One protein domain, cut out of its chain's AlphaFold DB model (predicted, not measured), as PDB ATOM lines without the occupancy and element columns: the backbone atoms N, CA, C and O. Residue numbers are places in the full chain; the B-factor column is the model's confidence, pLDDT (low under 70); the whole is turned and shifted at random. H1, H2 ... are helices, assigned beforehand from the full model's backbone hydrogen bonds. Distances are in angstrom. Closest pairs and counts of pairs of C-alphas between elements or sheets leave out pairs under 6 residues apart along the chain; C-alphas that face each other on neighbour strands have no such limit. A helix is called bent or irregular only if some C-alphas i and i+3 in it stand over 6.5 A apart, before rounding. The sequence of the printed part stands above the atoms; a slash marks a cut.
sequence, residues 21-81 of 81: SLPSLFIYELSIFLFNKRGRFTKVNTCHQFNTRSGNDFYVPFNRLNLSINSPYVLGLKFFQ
ATOM      1  N   SER A  21     -12.448 -16.345  40.496       92.00
ATOM      2  CA  SER A  21     -13.234 -15.826  39.379       92.00
ATOM      3  C   SER A  21     -12.724 -14.440  38.970       92.00
ATOM      4  O   SER A  21     -12.188 -13.709  39.804       92.00
ATOM      5  N   LEU A  22     -12.929 -14.047  37.710       91.62
ATOM      6  CA  LEU A  22     -12.546 -12.718  37.223       91.62
ATOM      7  C   LEU A  22     -13.018 -11.561  38.135       91.62
ATOM      8  O   LEU A  22     -12.185 -10.714  38.457       91.62
ATOM      9  N   PRO A  23     -14.284 -11.500  38.608       91.19
ATOM     10  CA  PRO A  23     -14.694 -10.431  39.518       91.19
ATOM     11  C   PRO A  23     -13.986 -10.510  40.877       91.19
ATOM     12  O   PRO A  23     -13.631  -9.476  41.436       91.19
ATOM     13  N   SER A  24     -13.727 -11.712  41.400       91.56
ATOM     14  CA  SER A  24     -12.961 -11.874  42.642       91.56
ATOM     15  C   SER A  24     -11.526 -11.374  42.478       91.56
ATOM     16  O   SER A  24     -11.037 -10.640  43.333       91.56
ATOM     17  N   LEU A  25     -10.867 -11.740  41.372       94.25
ATOM     18  CA  LEU A  25      -9.510 -11.301  41.044       94.25
ATOM     19  C   LEU A  25      -9.448  -9.778  40.901       94.25
ATOM     20  O   LEU A  25      -8.567  -9.139  41.464       94.25
ATOM     21  N   PHE A  26     -10.430  -9.190  40.219       94.06
ATOM     22  CA  PHE A  26     -10.539  -7.743  40.066       94.06
ATOM     23  C   PHE A  26     -10.640  -7.015  41.416       94.06
ATOM     24  O   PHE A  26      -9.916  -6.046  41.642       94.06
ATOM     25  N   ILE A  27     -11.492  -7.493  42.331       93.25
ATOM     26  CA  ILE A  27     -11.628  -6.912  43.679       93.25
ATOM     27  C   ILE A  27     -10.319  -7.056  44.467       93.25
ATOM     28  O   ILE A  27      -9.900  -6.114  45.142       93.25
ATOM     29  N   TYR A  28      -9.659  -8.211  44.373       93.25
ATOM     30  CA  TYR A  28      -8.404  -8.479  45.072       93.25
ATOM     31  C   TYR A  28      -7.268  -7.558  44.614       93.25
ATOM     32  O   TYR A  28      -6.657  -6.879  45.441       93.25
ATOM     33  N   GLU A  29      -7.044  -7.456  43.304       94.62
ATOM     34  CA  GLU A  29      -6.015  -6.583  42.727       94.62
ATOM     35  C   GLU A  29      -6.273  -5.106  43.053       94.62
ATOM     36  O   GLU A  29      -5.358  -4.367  43.428       94.62
ATOM     37  N   LEU A  30      -7.538  -4.670  43.003       94.06
ATOM     38  CA  LEU A  30      -7.917  -3.324  43.432       94.06
ATOM     39  C   LEU A  30      -7.626  -3.077  44.913       94.06
ATOM     40  O   LEU A  30      -7.142  -2.005  45.276       94.06
ATOM     41  N   SER A  31      -7.888  -4.067  45.763       92.31
ATOM     42  CA  SER A  31      -7.636  -3.967  47.201       92.31
ATOM     43  C   SER A  31      -6.139  -3.837  47.493       92.31
ATOM     44  O   SER A  31      -5.733  -2.972  48.271       92.31
ATOM     45  N   ILE A  32      -5.299  -4.625  46.810       94.31
ATOM     46  CA  ILE A  32      -3.835  -4.507  46.881       94.31
ATOM     47  C   ILE A  32      -3.384  -3.116  46.432       94.31
ATOM     48  O   ILE A  32      -2.588  -2.466  47.117       94.31
ATOM     49  N   PHE A  33      -3.891  -2.644  45.292       94.38
ATOM     50  CA  PHE A  33      -3.547  -1.330  44.756       94.38
ATOM     51  C   PHE A  33      -3.843  -0.210  45.763       94.38
ATOM     52  O   PHE A  33      -2.973   0.625  46.034       94.38
ATOM     53  N   LEU A  34      -5.036  -0.219  46.361       92.94
ATOM     54  CA  LEU A  34      -5.452   0.778  47.347       92.94
ATOM     55  C   LEU A  34      -4.630   0.699  48.624       92.94
ATOM     56  O   LEU A  34      -4.154   1.729  49.097       92.94
ATOM     57  N   PHE A  35      -4.392  -0.502  49.150       91.94
ATOM     58  CA  PHE A  35      -3.582  -0.679  50.351       91.94
ATOM     59  C   PHE A  35      -2.155  -0.153  50.162       91.94
ATOM     60  O   PHE A  35      -1.643   0.574  51.019       91.94
ATOM     61  N   ASN A  36      -1.538  -0.463  49.018       94.44
ATOM     62  CA  ASN A  36      -0.177  -0.045  48.682       94.44
ATOM     63  C   ASN A  36      -0.068   1.461  48.418       94.44
ATOM     64  O   ASN A  36       0.982   2.064  48.645       94.44
ATOM     65  N   LYS A  37      -1.140   2.087  47.920       91.69
ATOM     66  CA  LYS A  37      -1.181   3.520  47.599       91.69
ATOM     67  C   LYS A  37      -1.990   4.345  48.603       91.69
ATOM     68  O   LYS A  37      -2.198   5.527  48.349       91.69
ATOM     69  N   ARG A  38      -2.370   3.782  49.758       89.25
ATOM     70  CA  ARG A  38      -3.288   4.390  50.743       89.25
ATOM     71  C   ARG A  38      -2.937   5.818  51.158       89.25
ATOM     72  O   ARG A  38      -3.830   6.627  51.361       89.25
ATOM     73  N   GLY A  39      -1.646   6.154  51.227       89.75
ATOM     74  CA  GLY A  39      -1.181   7.501  51.578       89.75
ATOM     75  C   GLY A  39      -1.514   8.587  50.545       89.75
ATOM     76  O   GLY A  39      -1.377   9.763  50.849       89.75
ATOM     77  N   ARG A  40      -1.944   8.212  49.333       90.06
ATOM     78  CA  ARG A  40      -2.378   9.148  48.282       90.06
ATOM     79  C   ARG A  40      -3.871   9.462  48.330       90.06
ATOM     80  O   ARG A  40      -4.326  10.308  47.567       90.06
ATOM     81  N   PHE A  41      -4.630   8.764  49.171       89.69
ATOM     82  CA  PHE A  41      -6.074   8.909  49.243       89.69
ATOM     83  C   PHE A  41      -6.477   9.735  50.457       89.69
ATOM     84  O   PHE A  41      -5.949   9.580  51.558       89.69
ATOM     85  N   THR A  42      -7.448  10.609  50.230       91.12
ATOM     86  CA  THR A  42      -8.055  11.465  51.242       91.12
ATOM     87  C   THR A  42      -8.887  10.617  52.199       91.12
ATOM     88  O   THR A  42      -9.660   9.765  51.761       91.12
ATOM     89  N   LYS A  43      -8.751  10.851  53.507       89.94
ATOM     90  CA  LYS A  43      -9.623  10.251  54.529       89.94
ATOM     91  C   LYS A  43     -10.816  11.154  54.809       89.94
ATOM     92  O   LYS A  43     -10.694  12.372  54.694       89.94
ATOM     93  N   VAL A  44     -11.931  10.599  55.267       89.12
ATOM     94  CA  VAL A  44     -13.130  11.390  55.605       89.12
ATOM     95  C   VAL A  44     -12.818  12.521  56.604       89.12
ATOM     96  O   VAL A  44     -13.178  13.671  56.358       89.12
ATOM     97  N   ASN A  45     -12.023  12.254  57.648       88.69
ATOM     98  CA  ASN A  45     -11.627  13.273  58.636       88.69
ATOM     99  C   ASN A  45     -10.670  14.355  58.108       88.69
ATOM    100  O   ASN A  45     -10.378  15.314  58.815       88.69
ATOM    101  N   THR A  46     -10.153  14.228  56.885       86.94
ATOM    102  CA  THR A  46      -9.421  15.339  56.251       86.94
ATOM    103  C   THR A  46     -10.361  16.324  55.554       86.94
ATOM    104  O   THR A  46      -9.966  17.455  55.291       86.94
ATOM    105  N   CYS A  47     -11.616  15.933  55.303       84.69
ATOM    106  CA  CYS A  47     -12.643  16.800  54.724       84.69
ATOM    107  C   CYS A  47     -13.424  17.590  55.788       84.69
ATOM    108  O   CYS A  47     -13.972  18.645  55.481       84.69
ATOM    109  N   HIS A  48     -13.492  17.092  57.027       84.12
ATOM    110  CA  HIS A  48     -14.163  17.757  58.146       84.12
ATOM    111  C   HIS A  48     -13.500  17.420  59.486       84.12
ATOM    112  O   HIS A  48     -12.895  16.366  59.640       84.12
ATOM    113  N   GLN A  49     -13.699  18.258  60.502       83.62
ATOM    114  CA  GLN A  49     -13.079  18.081  61.825       83.62
ATOM    115  C   GLN A  49     -13.901  17.226  62.807       83.62
ATOM    116  O   GLN A  49     -13.496  17.034  63.950       83.62
ATOM    117  N   PHE A  50     -15.056  16.704  62.391       86.19
ATOM    118  CA  PHE A  50     -15.893  15.864  63.248       86.19
ATOM    119  C   PHE A  50     -15.306  14.461  63.401       86.19
ATOM    120  O   PHE A  50     -14.907  13.842  62.419       86.19
ATOM    121  N   ASN A  51     -15.310  13.933  64.626       85.56
ATOM    122  CA  ASN A  51     -14.904  12.556  64.889       85.56
ATOM    123  C   ASN A  51     -16.059  11.598  64.560       85.56
ATOM    124  O   ASN A  51     -16.901  11.307  65.410       85.56
ATOM    125  N   THR A  52     -16.137  11.155  63.307       87.44
ATOM    126  CA  THR A  52     -17.150  10.197  62.854       87.44
ATOM    127  C   THR A  52     -16.597   8.772  62.882       87.44
ATOM    128  O   THR A  52     -15.392   8.548  62.764       87.44
ATOM    129  N   ARG A  53     -17.487   7.778  63.012       87.31
ATOM    130  CA  ARG A  53     -17.110   6.352  63.009       87.31
ATOM    131  C   ARG A  53     -16.325   5.950  61.749       87.31
ATOM    132  O   ARG A  53     -15.434   5.118  61.849       87.31
ATOM    133  N   SER A  54     -16.638   6.567  60.610       86.31
ATOM    134  CA  SER A  54     -15.994   6.367  59.303       86.31
ATOM    135  C   SER A  54     -14.830   7.327  59.036       86.31
ATOM    136  O   SER A  54     -14.362   7.470  57.910       86.31
ATOM    137  N   GLY A  55     -14.347   8.035  60.058       87.19
ATOM    138  CA  GLY A  55     -13.379   9.113  59.885       87.19
ATOM    139  C   GLY A  55     -12.026   8.688  59.302       87.19
ATOM    140  O   GLY A  55     -11.332   9.495  58.676       87.19
ATOM    141  N   ASN A  56     -11.659   7.418  59.493       88.38
ATOM    142  CA  ASN A  56     -10.443   6.821  58.944       88.38
ATOM    143  C   ASN A  56     -10.629   6.183  57.564       88.38
ATOM    144  O   ASN A  56      -9.617   5.849  56.939       88.38
ATOM    145  N   ASP A  57     -11.868   6.050  57.101       90.69
ATOM    146  CA  ASP A  57     -12.198   5.452  55.816       90.69
ATOM    147  C   ASP A  57     -11.766   6.394  54.692       90.69
ATOM    148  O   ASP A  57     -11.595   7.611  54.874       90.69
ATOM    149  N   PHE A  58     -11.607   5.838  53.495       92.00
ATOM    150  CA  PHE A  58     -11.341   6.655  52.326       92.00
ATOM    151  C   PHE A  58     -12.557   7.503  51.960       92.00
ATOM    152  O   PHE A  58     -13.696   7.030  51.916       92.00
ATOM    153  N   TYR A  59     -12.293   8.766  51.639       91.69
ATOM    154  CA  TYR A  59     -13.277   9.653  51.050       91.69
ATOM    155  C   TYR A  59     -13.575   9.207  49.615       91.69
ATOM    156  O   TYR A  59     -12.685   9.154  48.761       91.69
ATOM    157  N   VAL A  60     -14.844   8.914  49.342       91.81
ATOM    158  CA  VAL A  60     -15.318   8.587  47.996       91.81
ATOM    159  C   VAL A  60     -15.756   9.885  47.310       91.81
ATOM    160  O   VAL A  60     -16.708  10.518  47.771       91.81
ATOM    161  N   PRO A  61     -15.102  10.300  46.209       89.31
ATOM    162  CA  PRO A  61     -15.426  11.557  45.552       89.31
ATOM    163  C   PRO A  61     -16.805  11.511  44.893       89.31
ATOM    164  O   PRO A  61     -17.171  10.538  44.223       89.31
ATOM    165  N   PHE A  62     -17.551  12.608  45.031       89.75
ATOM    166  CA  PHE A  62     -18.795  12.801  44.298       89.75
ATOM    167  C   PHE A  62     -18.495  13.110  42.828       89.75
ATOM    168  O   PHE A  62     -17.841  14.100  42.509       89.75
ATOM    169  N   ASN A  63     -18.996  12.269  41.924       90.88
ATOM    170  CA  ASN A  63     -18.843  12.429  40.482       90.88
ATOM    171  C   ASN A  63     -20.219  12.471  39.816       90.88
ATOM    172  O   ASN A  63     -21.101  11.703  40.183       90.88
ATOM    173  N   ARG A  64     -20.395  13.329  38.802       93.88
ATOM    174  CA  ARG A  64     -21.662  13.434  38.046       93.88
ATOM    175  C   ARG A  64     -21.792  12.396  36.931       93.88
ATOM    176  O   ARG A  64     -22.901  12.034  36.561       93.88
ATOM    177  N   LEU A  65     -20.669  11.960  36.360       95.56
ATOM    178  CA  LEU A  65     -20.645  11.062  35.207       95.56
ATOM    179  C   LEU A  65     -20.572   9.602  35.648       95.56
ATOM    180  O   LEU A  65     -19.698   9.232  36.433       95.56
ATOM    181  N   ASN A  66     -21.413   8.755  35.049       93.31
ATOM    182  CA  ASN A  66     -21.403   7.311  35.293       93.31
ATOM    183  C   ASN A  66     -20.049   6.671  34.974       93.31
ATOM    184  O   ASN A  66     -19.621   5.777  35.694       93.31
ATOM    185  N   LEU A  67     -19.342   7.158  33.948       93.50
ATOM    186  CA  LEU A  67     -18.004   6.669  33.611       93.50
ATOM    187  C   LEU A  67     -17.034   6.810  34.793       93.50
ATOM    188  O   LEU A  67     -16.312   5.875  35.122       93.50
ATOM    189  N   SER A  68     -17.055   7.963  35.466       92.12
ATOM    190  CA  SER A  68     -16.205   8.220  36.629       92.12
ATOM    191  C   SER A  68     -16.661   7.417  37.848       92.12
ATOM    192  O   SER A  68     -15.826   6.839  38.539       92.12
ATOM    193  N   ILE A  69     -17.975   7.334  38.093       91.06
ATOM    194  CA  ILE A  69     -18.552   6.557  39.207       91.06
ATOM    195  C   ILE A  69     -18.206   5.067  39.082       91.06
ATOM    196  O   ILE A  69     -17.883   4.429  40.082       91.06
ATOM    197  N   ASN A  70     -18.239   4.540  37.858       90.56
ATOM    198  CA  ASN A  70     -17.947   3.142  37.542       90.56
ATOM    199  C   ASN A  70     -16.456   2.894  37.284       90.56
ATOM    200  O   ASN A  70     -16.071   1.784  36.917       90.56
ATOM    201  N   SER A  71     -15.605   3.909  37.454       92.81
ATOM    202  CA  SER A  71     -14.168   3.714  37.331       92.81
ATOM    203  C   SER A  71     -13.673   2.782  38.445       92.81
ATOM    204  O   SER A  71     -14.146   2.875  39.584       92.81
ATOM    205  N   PRO A  72     -12.672   1.927  38.172       91.88
ATOM    206  CA  PRO A  72     -12.078   1.066  39.193       91.88
ATOM    207  C   PRO A  72     -11.546   1.851  40.399       91.88
ATOM    208  O   PRO A  72     -11.524   1.334  41.509       91.88
ATOM    209  N   TYR A  73     -11.175   3.120  40.200       89.69
ATOM    210  CA  TYR A  73     -10.709   4.008  41.261       89.69
ATOM    211  C   TYR A  73     -11.813   4.312  42.280       89.69
ATOM    212  O   TYR A  73     -11.628   4.120  43.477       89.69
ATOM    213  N   VAL A  74     -12.986   4.740  41.806       91.75
ATOM    214  CA  VAL A  74     -14.126   5.060  42.678       91.75
ATOM    215  C   VAL A  74     -14.747   3.791  43.255       91.75
ATOM    216  O   VAL A  74     -15.092   3.767  44.434       91.75
ATOM    217  N   LEU A  75     -14.864   2.730  42.453       90.88
ATOM    218  CA  LEU A  75     -15.377   1.437  42.914       90.88
ATOM    219  C   LEU A  75     -14.470   0.814  43.975       90.88
ATOM    220  O   LEU A  75     -14.959   0.380  45.014       90.88
ATOM    221  N   GLY A  76     -13.158   0.829  43.751       91.88
ATOM    222  CA  GLY A  76     -12.191   0.318  44.710       91.88
ATOM    223  C   GLY A  76     -12.292   1.035  46.056       91.88
ATOM    224  O   GLY A  76     -12.333   0.374  47.089       91.88
ATOM    225  N   LEU A  77     -12.402   2.372  46.053       92.12
ATOM    226  CA  LEU A  77     -12.548   3.142  47.292       92.12
ATOM    227  C   LEU A  77     -13.791   2.752  48.092       92.12
ATOM    228  O   LEU A  77     -13.743   2.854  49.308       92.12
ATOM    229  N   LYS A  78     -14.866   2.288  47.441       87.56
ATOM    230  CA  LYS A  78     -16.071   1.775  48.113       87.56
ATOM    231  C   LYS A  78     -15.891   0.359  48.662       87.56
ATOM    232  O   LYS A  78     -16.493   0.031  49.674       87.56
ATOM    233  N   PHE A  79     -15.107  -0.488  47.993       85.75
ATOM    234  CA  PHE A  79     -14.863  -1.866  48.441       85.75
ATOM    235  C   PHE A  79     -13.895  -1.958  49.623       85.75
ATOM    236  O   PHE A  79     -13.948  -2.936  50.360       85.75
ATOM    237  N   PHE A  80     -13.004  -0.976  49.781       82.81
ATOM    238  CA  PHE A  80     -11.938  -0.984  50.788       82.81
ATOM    239  C   PHE A  80     -12.292  -0.219  52.082       82.81
ATOM    240  O   PHE A  80     -11.399   0.051  52.881       82.81
ATOM    241  N   GLN A  81     -13.550   0.194  52.271       71.56
ATOM    242  CA  GLN A  81     -13.998   0.858  53.508       71.56
ATOM    243  C   GLN A  81     -14.170  -0.140  54.655       71.56
ATOM    244  O   GLN A  81     -14.654  -1.265  54.393       71.56
TER     245      GLN A  81
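Overview. This is residues 21 to 81 of the 81 residues of an uncharacterized protein of Blattella germanica (UniProt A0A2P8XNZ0). What shape does the model have? One long, kinked helix, H1, has the short helix H4 packed crosswise on its residues 27 to 34, while a long loop, residues 48 to 65, swings from the one-turn helix H2 beyond one end of H1 to the one-turn helix H3 near H4. What is it made of? The printed part has 61 residues with four named helices, in the order H1, H2, H3, H4, and no named strand: the class is all helix. How spread out is it? It is only just compact, close to loose, with a radius of gyration of the C-alphas of 12.5 A, and spans 40 by 26 by 19 A, only just elongated.

Along the chain. Where is the longest helix? H1, residues 22 to 40, measures 26.5 A from C-alpha 22 at (-12.546, -12.718, 37.223) to C-alpha 40. It has a kink of 37 degrees near residue 34 and is irregular, with C-alphas 36 and 39 8.1 A apart. Where are the others? H2 is residues 44 to 47, 5.5 A long, and H3 is residues 66 to 69, 4.9 A. H4, residues 72 to 79, runs 10.1 A to C-alpha 79 at (-14.863, -1.866, 48.441).

Arrangement. What does H1 touch? With residues 27 to 34 alone it touches H4, about perpendicular at 89 degrees; their closest C-alphas, of Leu 30 and Gly 76, are 5.8 A apart. Where do H3 and H2 stand? H3 is close to H4 but not clearly touching, the closest C-alphas, of Ile 69 and Leu 75, being 7.1 A apart. H2 is apart from H1, H3 and H4. How do the backbones run? Each O i to N i+4 pair is within hydrogen-bond range in H4, and 13 of 15 in H1; H2 and H3 are too short for such a pair.

Size, cuts and confidence. How large is it? The two C-alphas farthest apart, of Ser 21 and Gln 49, are 40.7 A apart. Is it continuous and confident? The printed part has no cut, the link from H2 to H3 is long at 18 residues, mean pLDDT of the printed part is 90.2, and no printed residue is under 70.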